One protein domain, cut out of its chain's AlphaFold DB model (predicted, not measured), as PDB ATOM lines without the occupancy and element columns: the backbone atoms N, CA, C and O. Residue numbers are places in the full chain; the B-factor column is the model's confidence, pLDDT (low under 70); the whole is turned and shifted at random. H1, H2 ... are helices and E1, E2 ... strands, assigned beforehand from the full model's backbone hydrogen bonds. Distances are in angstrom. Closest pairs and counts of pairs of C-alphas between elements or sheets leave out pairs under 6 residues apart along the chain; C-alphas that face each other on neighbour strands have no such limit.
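Overview. This is residues 17 to 26 and 33 to 96 of the 97 residues of an uncharacterized protein of Gossypium armourianum (UniProt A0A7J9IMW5). One long helix, H1, makes the middle; H2 and H3 both cross its first part steeply without meeting each other, and a small two-strand sheet, E1 beside E2, is near its later part. The stretch from residue 20 to residue 26 leads away from E1 to the cut. The printed part has 74 residues, with three named helices and two named strands in the order E1, H1, E2, H2, H3; the sheet's order is E1, E2, parallel, and the class is mostly helix. The whole is compact and rounded, with a radius of gyration of the C-alphas of 12.4 A and spans of 34 by 28 by 22 A.

Along the chain. Find C-alpha 17 at (134.101, 179.756, 118.365), where strand E1, residues 17 to 19, begins. Go on past the cut to C-alpha 37 at (151.858, 191.940, 110.530); from there helix H1, residues 37 to 54, runs 26.0 A from first to last C-alpha. Strand E2 follows as residues 60 to 63, 9.6 A long, and then helix H2, residues 67 to 75, 11.8 A long. Helix H3, residues 80 to 94, runs 20.5 A and ends at C-alpha 94, at (158.582, 175.892, 114.666).

Arrangement. Look first at E1 and E2, which are parallel at 28 degrees. The C-alphas of 18 and 62 face each other at 4.8 A, and N 18 and O 61 are within hydrogen-bond range at 2.8 A, as are N 63 and O 18 at 2.9 A. H1 and E2 are near each other, with 7 pairs of C-alphas within 10 A. The closest C-alphas of E1 and H1, those of Cys 18 and Ala 48, are 8.0 A apart. H1 touches H2 with its residues 38 to 42 alone, at a steep tilt of 52 degrees, the same way; the closest C-alphas are those of Ala 42 and Val 69, at 6.2 A. H1 touches H3 with its residues 39 to 43 alone, the same way, at a steep tilt of 69.6 degrees, only just short of about perpendicular; the closest C-alphas are those of Leu 39 and Leu 86, at 6.6 A. H2 and H3 are apart, and so are E2 and H3. In H1, H2 and H3 every O i to N i+4 pair is within hydrogen-bond range.

Size, cuts and confidence. The two C-alphas farthest apart, those of Gly 33 and Asn 59, are 35.4 A apart. Residues 27 to 32 are not printed, and C-alphas 26 and 33 are 8.6 A apart across this cut, which lies in the link from E1 to H1. The links from H1 to E2, E2 to H2 and H2 to H3 are tight. The mean pLDDT of the printed part is 76.2; look for low confidence, under 70, at residues 25 to 26, 33 to 35 and 75 to 96.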
ATOM      1  N   LYS A  17     133.640 178.512 118.973       93.81
ATOM      2  CA  LYS A  17     134.101 179.756 118.365       93.81
ATOM      3  C   LYS A  17     135.478 180.111 118.922       93.81
ATOM      4  O   LYS A  17     135.623 180.309 120.125       93.81
ATOM      5  N   CYS A  18     136.479 180.169 118.050       92.69
ATOM      6  CA  CYS A  18     137.870 180.453 118.387       92.69
ATOM      7  C   CYS A  18     138.265 181.808 117.790       92.69
ATOM      8  O   CYS A  18     138.416 181.932 116.576       92.69
ATOM      9  N   ASN A  19     138.401 182.831 118.637       92.94
ATOM     10  CA  ASN A  19     138.911 184.134 118.217       92.94
ATOM     11  C   ASN A  19     140.436 184.147 118.334       92.94
ATOM     12  O   ASN A  19     140.972 183.862 119.406       92.94
ATOM     13  N   VAL A  20     141.115 184.497 117.247       91.31
ATOM     14  CA  VAL A  20     142.573 184.480 117.148       91.31
ATOM     15  C   VAL A  20     143.069 185.878 116.808       91.31
ATOM     16  O   VAL A  20     142.670 186.468 115.802       91.31
ATOM     17  N   ASP A  21     143.982 186.380 117.631       87.94
ATOM     18  CA  ASP A  21     144.698 187.624 117.383       87.94
ATOM     19  C   ASP A  21     146.201 187.410 117.572       87.94
ATOM     20  O   ASP A  21     146.640 186.471 118.240       87.94
ATOM     21  N   ALA A  22     146.988 188.276 116.951       85.44
ATOM     22  CA  ALA A  22     148.430 188.249 117.049       85.44
ATOM     23  C   ALA A  22     148.977 189.674 117.096       85.44
ATOM     24  O   ALA A  22     148.774 190.475 116.180       85.44
ATOM     25  N   SER A  23     149.731 189.966 118.151       81.12
ATOM     26  CA  SER A  23     150.455 191.221 118.317       81.12
ATOM     27  C   SER A  23     151.943 191.004 118.077       81.12
ATOM     28  O   SER A  23     152.542 190.086 118.637       81.12
ATOM     29  N   ARG A  24     152.568 191.891 117.302       73.56
ATOM     30  CA  ARG A  24     154.028 191.957 117.205       73.56
ATOM     31  C   ARG A  24     154.551 192.941 118.246       73.56
ATOM     32  O   ARG A  24     154.140 194.098 118.241       73.56
ATOM     33  N   PHE A  25     155.477 192.504 119.092       67.94
ATOM     34  CA  PHE A  25     156.240 193.415 119.944       67.94
ATOM     35  C   PHE A  25     157.375 194.019 119.116       67.94
ATOM     36  O   PHE A  25     158.268 193.309 118.659       67.94
ATOM     37  N   GLU A  26     157.322 195.326 118.874       66.94
ATOM     38  CA  GLU A  26     158.387 196.050 118.181       66.94
ATOM     39  C   GLU A  26     159.449 196.462 119.205       66.94
ATOM     40  O   GLU A  26     159.404 197.542 119.784       66.94
ATOM     41  N   GLY A  33     161.751 193.508 111.284       54.41
ATOM     42  CA  GLY A  33     161.963 192.064 111.419       54.41
ATOM     43  C   GLY A  33     161.191 191.292 110.334       54.41
ATOM     44  O   GLY A  33     160.149 191.787 109.881       54.41
ATOM     45  N   PRO A  34     161.682 190.111 109.915       57.56
ATOM     46  CA  PRO A  34     161.353 189.480 108.627       57.56
ATOM     47  C   PRO A  34     159.854 189.241 108.424       57.56
ATOM     48  O   PRO A  34     159.367 189.142 107.300       57.56
ATOM     49  N   PHE A  35     159.101 189.195 109.518       66.38
ATOM     50  CA  PHE A  35     157.684 188.909 109.516       66.38
ATOM     51  C   PHE A  35     156.869 190.196 109.679       66.38
ATOM     52  O   PHE A  35     156.824 190.832 110.741       66.38
ATOM     53  N   GLY A  36     156.210 190.590 108.588       73.56
ATOM     54  CA  GLY A  36     155.210 191.652 108.605       73.56
ATOM     55  C   GLY A  36     153.949 191.244 109.388       73.56
ATOM     56  O   GLY A  36     153.721 190.056 109.619       73.56
ATOM     57  N   PRO A  37     153.074 192.204 109.747       76.44
ATOM     58  CA  PRO A  37     151.858 191.940 110.530       76.44
ATOM     59  C   PRO A  37     150.962 190.831 109.961       76.44
ATOM     60  O   PRO A  37     150.349 190.081 110.712       76.44
ATOM     61  N   ARG A  38     150.916 190.690 108.628       76.00
ATOM     62  CA  ARG A  38     150.154 189.635 107.941       76.00
ATOM     63  C   ARG A  38     150.633 188.230 108.295       76.00
ATOM     64  O   ARG A  38     149.814 187.367 108.582       76.00
ATOM     65  N   LEU A  39     151.947 188.020 108.293       75.62
ATOM     66  CA  LEU A  39     152.540 186.710 108.532       75.62
ATOM     67  C   LEU A  39     152.402 186.299 110.003       75.62
ATOM     68  O   LEU A  39     152.027 185.169 110.284       75.62
ATOM     69  N   VAL A  40     152.561 187.242 110.938       80.38
ATOM     70  CA  VAL A  40     152.324 186.988 112.372       80.38
ATOM     71  C   VAL A  40     150.868 186.581 112.644       80.38
ATOM     72  O   VAL A  40     150.623 185.643 113.400       80.38
ATOM     73  N   LYS A  41     149.893 187.217 111.979       84.62
ATOM     74  CA  LYS A  41     148.480 186.813 112.080       84.62
ATOM     75  C   LYS A  41     148.204 185.463 111.417       84.62
ATOM     76  O   LYS A  41     147.469 184.659 111.982       84.62
ATOM     77  N   ALA A  42     148.822 185.181 110.270       80.12
ATOM     78  CA  ALA A  42     148.726 183.869 109.631       80.12
ATOM     79  C   ALA A  42     149.276 182.749 110.526       80.12
ATOM     80  O   ALA A  42     148.616 181.723 110.673       80.12
ATOM     81  N   PHE A  43     150.412 182.965 111.195       81.12
ATOM     82  CA  PHE A  43     150.955 182.009 112.165       81.12
ATOM     83  C   PHE A  43     149.986 181.717 113.303       81.12
ATOM     84  O   PHE A  43     149.750 180.552 113.613       81.12
ATOM     85  N   ALA A  44     149.393 182.755 113.898       86.88
ATOM     86  CA  ALA A  44     148.434 182.561 114.979       86.88
ATOM     87  C   ALA A  44     147.228 181.723 114.524       86.88
ATOM     88  O   ALA A  44     146.794 180.829 115.248       86.88
ATOM     89  N   ILE A  45     146.725 181.955 113.304       87.50
ATOM     90  CA  ILE A  45     145.632 181.157 112.731       87.50
ATOM     91  C   ILE A  45     146.068 179.702 112.518       87.50
ATOM     92  O   ILE A  45     145.335 178.791 112.898       87.50
ATOM     93  N   PHE A  46     147.250 179.459 111.945       85.25
ATOM     94  CA  PHE A  46     147.736 178.098 111.700       85.25
ATOM     95  C   PHE A  46     147.981 177.308 112.989       85.25
ATOM     96  O   PHE A  46     147.583 176.145 113.062       85.25
ATOM     97  N   GLU A  47     148.574 177.921 114.015       89.25
ATOM     98  CA  GLU A  47     148.764 177.266 115.314       89.25
ATOM     99  C   GLU A  47     147.428 176.986 116.007       89.25
ATOM    100  O   GLU A  47     147.217 175.879 116.501       89.25
ATOM    101  N   ALA A  48     146.475 177.926 115.969       91.56
ATOM    102  CA  ALA A  48     145.138 177.695 116.509       91.56
ATOM    103  C   ALA A  48     144.448 176.509 115.818       91.56
ATOM    104  O   ALA A  48     143.923 175.622 116.489       91.56
ATOM    105  N   LEU A  49     144.502 176.440 114.483       88.31
ATOM    106  CA  LEU A  49     143.961 175.312 113.717       88.31
ATOM    107  C   LEU A  49     144.671 173.989 114.047       88.31
ATOM    108  O   LEU A  49     144.006 172.963 114.201       88.31
ATOM    109  N   SER A  50     146.001 173.995 114.186       87.81
ATOM    110  CA  SER A  50     146.767 172.806 114.580       87.81
ATOM    111  C   SER A  50     146.376 172.327 115.977       87.81
ATOM    112  O   SER A  50     146.197 171.126 116.191       87.81
ATOM    113  N   TRP A  51     146.205 173.253 116.921       92.25
ATOM    114  CA  TRP A  51     145.772 172.947 118.279       92.25
ATOM    115  C   TRP A  51     144.366 172.346 118.289       92.25
ATOM    116  O   TRP A  51     144.185 171.249 118.813       92.25
ATOM    117  N   LEU A  52     143.399 172.984 117.627       93.25
ATOM    118  CA  LEU A  52     142.020 172.494 117.515       93.25
ATOM    119  C   LEU A  52     141.950 171.098 116.886       93.25
ATOM    120  O   LEU A  52     141.212 170.235 117.360       93.25
ATOM    121  N   LYS A  53     142.777 170.841 115.867       90.38
ATOM    122  CA  LYS A  53     142.914 169.510 115.272       90.38
ATOM    123  C   LYS A  53     143.465 168.487 116.271       90.38
ATOM    124  O   LYS A  53     142.972 167.364 116.305       90.38
ATOM    125  N   SER A  54     144.460 168.860 117.081       94.88
ATOM    126  CA  SER A  54     145.074 167.961 118.075       94.88
ATOM    127  C   SER A  54     144.112 167.525 119.185       94.88
ATOM    128  O   SER A  54     144.276 166.446 119.743       94.88
ATOM    129  N   ILE A  55     143.086 168.333 119.464       94.75
ATOM    130  CA  ILE A  55     142.029 168.024 120.436       94.75
ATOM    131  C   ILE A  55     140.738 167.511 119.773       94.75
ATOM    132  O   ILE A  55     139.694 167.483 120.415       94.75
ATOM    133  N   HIS A  56     140.806 167.097 118.500       93.88
ATOM    134  CA  HIS A  56     139.690 166.533 117.727       93.88
ATOM    135  C   HIS A  56     138.437 167.424 117.662       93.88
ATOM    136  O   HIS A  56     137.307 166.938 117.678       93.88
ATOM    137  N   MET A  57     138.625 168.742 117.565       94.25
ATOM    138  CA  MET A  57     137.516 169.687 117.428       94.25
ATOM    139  C   MET A  57     137.154 169.877 115.956       94.25
ATOM    140  O   MET A  57     137.856 170.564 115.216       94.25
ATOM    141  N   GLU A  58     136.048 169.267 115.534       90.06
ATOM    142  CA  GLU A  58     135.616 169.261 114.128       90.06
ATOM    143  C   GLU A  58     134.758 170.480 113.760       90.06
ATOM    144  O   GLU A  58     134.872 171.036 112.669       90.06
ATOM    145  N   ASN A  59     133.925 170.941 114.691       94.00
ATOM    146  CA  ASN A  59     132.955 172.005 114.454       94.00
ATOM    147  C   ASN A  59     133.482 173.336 114.993       94.00
ATOM    148  O   ASN A  59     133.112 173.776 116.082       94.00
ATOM    149  N   VAL A  60     134.380 173.982 114.249       92.00
ATOM    150  CA  VAL A  60     135.000 175.241 114.680       92.00
ATOM    151  C   VAL A  60     134.598 176.409 113.787       92.00
ATOM    152  O   VAL A  60     134.650 176.324 112.564       92.00
ATOM    153  N   ILE A  61     134.260 177.535 114.417       92.25
ATOM    154  CA  ILE A  61     134.182 178.855 113.789       92.25
ATOM    155  C   ILE A  61     135.432 179.629 114.214       92.25
ATOM    156  O   ILE A  61     135.546 180.020 115.375       92.25
ATOM    157  N   LEU A  62     136.380 179.826 113.297       89.44
ATOM    158  CA  LEU A  62     137.578 180.623 113.560       89.44
ATOM    159  C   LEU A  62     137.353 182.069 113.118       89.44
ATOM    160  O   LEU A  62     136.982 182.325 111.974       89.44
ATOM    161  N   GLU A  63     137.607 183.011 114.021       90.75
ATOM    162  CA  GLU A  63     137.500 184.447 113.768       90.75
ATOM    163  C   GLU A  63     138.873 185.105 113.878       90.75
ATOM    164  O   GLU A  63     139.639 184.836 114.801       90.75
ATOM    165  N   SER A  64     139.181 185.976 112.919       87.81
ATOM    166  CA  SER A  64     140.364 186.829 112.941       87.81
ATOM    167  C   SER A  64     140.018 188.174 112.317       87.81
ATOM    168  O   SER A  64     139.283 188.248 111.330       87.81
ATOM    169  N   ASP A  65     140.582 189.244 112.862       84.69
ATOM    170  CA  ASP A  65     140.469 190.601 112.326       84.69
ATOM    171  C   ASP A  65     141.325 190.816 111.054       84.69
ATOM    172  O   ASP A  65     141.301 191.888 110.442       84.69
ATOM    173  N   CYS A  66     142.066 189.793 110.606       81.69
ATOM    174  CA  CYS A  66     142.852 189.833 109.380       81.69
ATOM    175  C   CYS A  66     142.058 189.334 108.166       81.69
ATOM    176  O   CYS A  66     142.270 188.223 107.674       81.69
ATOM    177  N   LEU A  67     141.186 190.194 107.624       80.06
ATOM    178  CA  LEU A  67     140.355 189.886 106.450       80.06
ATOM    179  C   LEU A  67     141.162 189.325 105.266       80.06
ATOM    180  O   LEU A  67     140.682 188.446 104.556       80.06
ATOM    181  N   MET A  68     142.392 189.807 105.056       72.94
ATOM    182  CA  MET A  68     143.266 189.317 103.984       72.94
ATOM    183  C   MET A  68     143.657 187.848 104.173       72.94
ATOM    184  O   MET A  68     143.571 187.077 103.222       72.94
ATOM    185  N   VAL A  69     144.061 187.456 105.384       73.62
ATOM    186  CA  VAL A  69     144.482 186.077 105.671       73.62
ATOM    187  C   VAL A  69     143.273 185.141 105.675       73.62
ATOM    188  O   VAL A  69     143.334 184.063 105.095       73.62
ATOM    189  N   VAL A  70     142.141 185.581 106.234       78.62
ATOM    190  CA  VAL A  70     140.884 184.816 106.191       78.62
ATOM    191  C   VAL A  70     140.432 184.590 104.745       78.62
ATOM    192  O   VAL A  70     140.153 183.458 104.357       78.62
ATOM    193  N   ASN A  71     140.423 185.633 103.908       75.50
ATOM    194  CA  ASN A  71     140.068 185.497 102.493       75.50
ATOM    195  C   ASN A  71     141.039 184.590 101.731       75.50
ATOM    196  O   ASN A  71     140.595 183.826 100.877       75.50
ATOM    197  N   ALA A  72     142.335 184.653 102.036       71.19
ATOM    198  CA  ALA A  72     143.338 183.789 101.428       71.19
ATOM    199  C   ALA A  72     143.080 182.307 101.715       71.19
ATOM    200  O   ALA A  72     143.092 181.494 100.791       71.19
ATOM    201  N   LEU A  73     142.792 181.972 102.977       70.81
ATOM    202  CA  LEU A  73     142.470 180.609 103.399       70.81
ATOM    203  C   LEU A  73     141.162 180.109 102.773       70.81
ATOM    204  O   LEU A  73     141.098 178.970 102.324       70.81
ATOM    205  N   LEU A  74     140.135 180.964 102.701       73.38
ATOM    206  CA  LEU A  74     138.822 180.592 102.163       73.38
ATOM    207  C   LEU A  74     138.799 180.440 100.639       73.38
ATOM    208  O   LEU A  74     138.011 179.659 100.113       73.38
ATOM    209  N   ARG A  75     139.619 181.209  99.919       66.81
ATOM    210  CA  ARG A  75     139.627 181.221  98.448       66.81
ATOM    211  C   ARG A  75     140.752 180.395  97.833       66.81
ATOM    212  O   ARG A  75     140.801 180.306  96.610       66.81
ATOM    213  N   LEU A  76     141.662 179.842  98.644       59.50
ATOM    214  CA  LEU A  76     142.939 179.268  98.189       59.50
ATOM    215  C   LEU A  76     143.716 180.225  97.253       59.50
ATOM    216  O   LEU A  76     144.490 179.780  96.414       59.50
ATOM    217  N   SER A  77     143.474 181.542  97.349       54.41
ATOM    218  CA  SER A  77     143.804 182.514  96.291       54.41
ATOM    219  C   SER A  77     144.907 183.507  96.667       54.41
ATOM    220  O   SER A  77     144.873 184.662  96.241       54.41
ATOM    221  N   ILE A  78     145.871 183.088  97.475       52.00
ATOM    222  CA  ILE A  78     147.197 183.713  97.492       52.00
ATOM    223  C   ILE A  78     148.080 182.834  96.609       52.00
ATOM    224  O   ILE A  78     147.935 181.612  96.656       52.00
ATOM    225  N   ASP A  79     148.947 183.446  95.794       53.75
ATOM    226  CA  ASP A  79     149.913 182.720  94.968       53.75
ATOM    227  C   ASP A  79     150.521 181.584  95.794       53.75
ATOM    228  O   ASP A  79     150.978 181.802  96.918       53.75
ATOM    229  N   VAL A  80     150.502 180.362  95.262       52.16
ATOM    230  CA  VAL A  80     150.984 179.157  95.958       52.16
ATOM    231  C   VAL A  80     152.405 179.367  96.507       52.16
ATOM    232  O   VAL A  80     152.767 178.774  97.521       52.16
ATOM    233  N   LEU A  81     153.176 180.278  95.893       53.28
ATOM    234  CA  LEU A  81     154.454 180.774  96.398       53.28
ATOM    235  C   LEU A  81     154.359 181.514  97.736       53.28
ATOM    236  O   LEU A  81     155.137 181.203  98.624       53.28
ATOM    237  N   GLU A  82     153.462 182.484  97.912       56.31
ATOM    238  CA  GLU A  82     153.392 183.266  99.151       56.31
ATOM    239  C   GLU A  82     152.848 182.396 100.289       56.31
ATOM    240  O   GLU A  82     153.492 182.338 101.327       56.31
ATOM    241  N   VAL A  83     151.793 181.589 100.084       57.09
ATOM    242  CA  VAL A  83     151.371 180.591 101.096       57.09
ATOM    243  C   VAL A  83     152.478 179.572 101.369       57.09
ATOM    244  O   VAL A  83     152.731 179.244 102.525       57.09
ATOM    245  N   GLY A  84     153.166 179.103 100.325       59.94
ATOM    246  CA  GLY A  84     154.309 178.204 100.444       59.94
ATOM    247  C   GLY A  84     155.441 178.804 101.274       59.94
ATOM    248  O   GLY A  84     155.992 178.107 102.120       59.94
ATOM    249  N   MET A  85     155.736 180.098 101.109       63.75
ATOM    250  CA  MET A  85     156.703 180.817 101.940       63.75
ATOM    251  C   MET A  85     156.194 181.009 103.371       63.75
ATOM    252  O   MET A  85     156.955 180.762 104.296       63.75
ATOM    253  N   LEU A  86     154.913 181.341 103.589       64.56
ATOM    254  CA  LEU A  86     154.344 181.433 104.944       64.56
ATOM    255  C   LEU A  86     154.438 180.078 105.679       64.56
ATOM    256  O   LEU A  86     154.769 180.033 106.861       64.56
ATOM    257  N   VAL A  87     154.158 178.970 104.983       63.28
ATOM    258  CA  VAL A  87     154.249 177.602 105.524       63.28
ATOM    259  C   VAL A  87     155.706 177.178 105.721       63.28
ATOM    260  O   VAL A  87     156.029 176.551 106.723       63.28
ATOM    261  N   HIS A  88     156.601 177.526 104.800       65.50
ATOM    262  CA  HIS A  88     158.030 177.259 104.941       65.50
ATOM    263  C   HIS A  88     158.616 178.008 106.146       65.50
ATOM    264  O   HIS A  88     159.260 177.396 106.996       65.50
ATOM    265  N   ASP A  89     158.329 179.303 106.269       63.94
ATOM    266  CA  ASP A  89     158.775 180.134 107.387       63.94
ATOM    267  C   ASP A  89     158.171 179.656 108.714       63.94
ATOM    268  O   ASP A  89     158.852 179.663 109.739       63.94
ATOM    269  N   TYR A  90     156.928 179.155 108.692       64.19
ATOM    270  CA  TYR A  90     156.291 178.495 109.838       64.19
ATOM    271  C   TYR A  90     157.074 177.268 110.287       64.19
ATOM    272  O   TYR A  90     157.395 177.142 111.465       64.19
ATOM    273  N   LEU A  91     157.390 176.364 109.358       63.78
ATOM    274  CA  LEU A  91     158.117 175.136 109.669       63.78
ATOM    275  C   LEU A  91     159.535 175.435 110.167       63.78
ATOM    276  O   LEU A  91     159.980 174.814 111.130       63.78
ATOM    277  N   MET A  92     160.214 176.414 109.563       67.12
ATOM    278  CA  MET A  92     161.538 176.864 109.997       67.12
ATOM    279  C   MET A  92     161.515 177.458 111.407       67.12
ATOM    280  O   MET A  92     162.392 177.145 112.209       67.12
ATOM    281  N   LEU A  93     160.521 178.291 111.731       61.22
ATOM    282  CA  LEU A  93     160.388 178.888 113.060       61.22
ATOM    283  C   LEU A  93     159.970 177.852 114.108       61.22
ATOM    284  O   LEU A  93     160.515 177.835 115.206       61.22
ATOM    285  N   LYS A  94     159.035 176.960 113.772       61.25
ATOM    286  CA  LYS A  94     158.582 175.892 114.666       61.25
ATOM    287  C   LYS A  94     159.711 174.941 115.042       61.25
ATOM    288  O   LYS A  94     159.730 174.471 116.163       61.25
ATOM    289  N   ALA A  95     160.668 174.700 114.146       65.75
ATOM    290  CA  ALA A  95     161.849 173.888 114.435       65.75
ATOM    291  C   ALA A  95     162.835 174.536 115.432       65.75
ATOM    292  O   ALA A  95     163.781 173.875 115.860       65.75
ATOM    293  N   GLN A  96     162.660 175.816 115.778       58.62
ATOM    294  CA  GLN A  96     163.470 176.506 116.788       58.62
ATOM    295  C   GLN A  96     162.924 176.343 118.217       58.62
ATOM    296  O   GLN A  96     163.557 176.831 119.155       58.62
TER     297      GLN A  96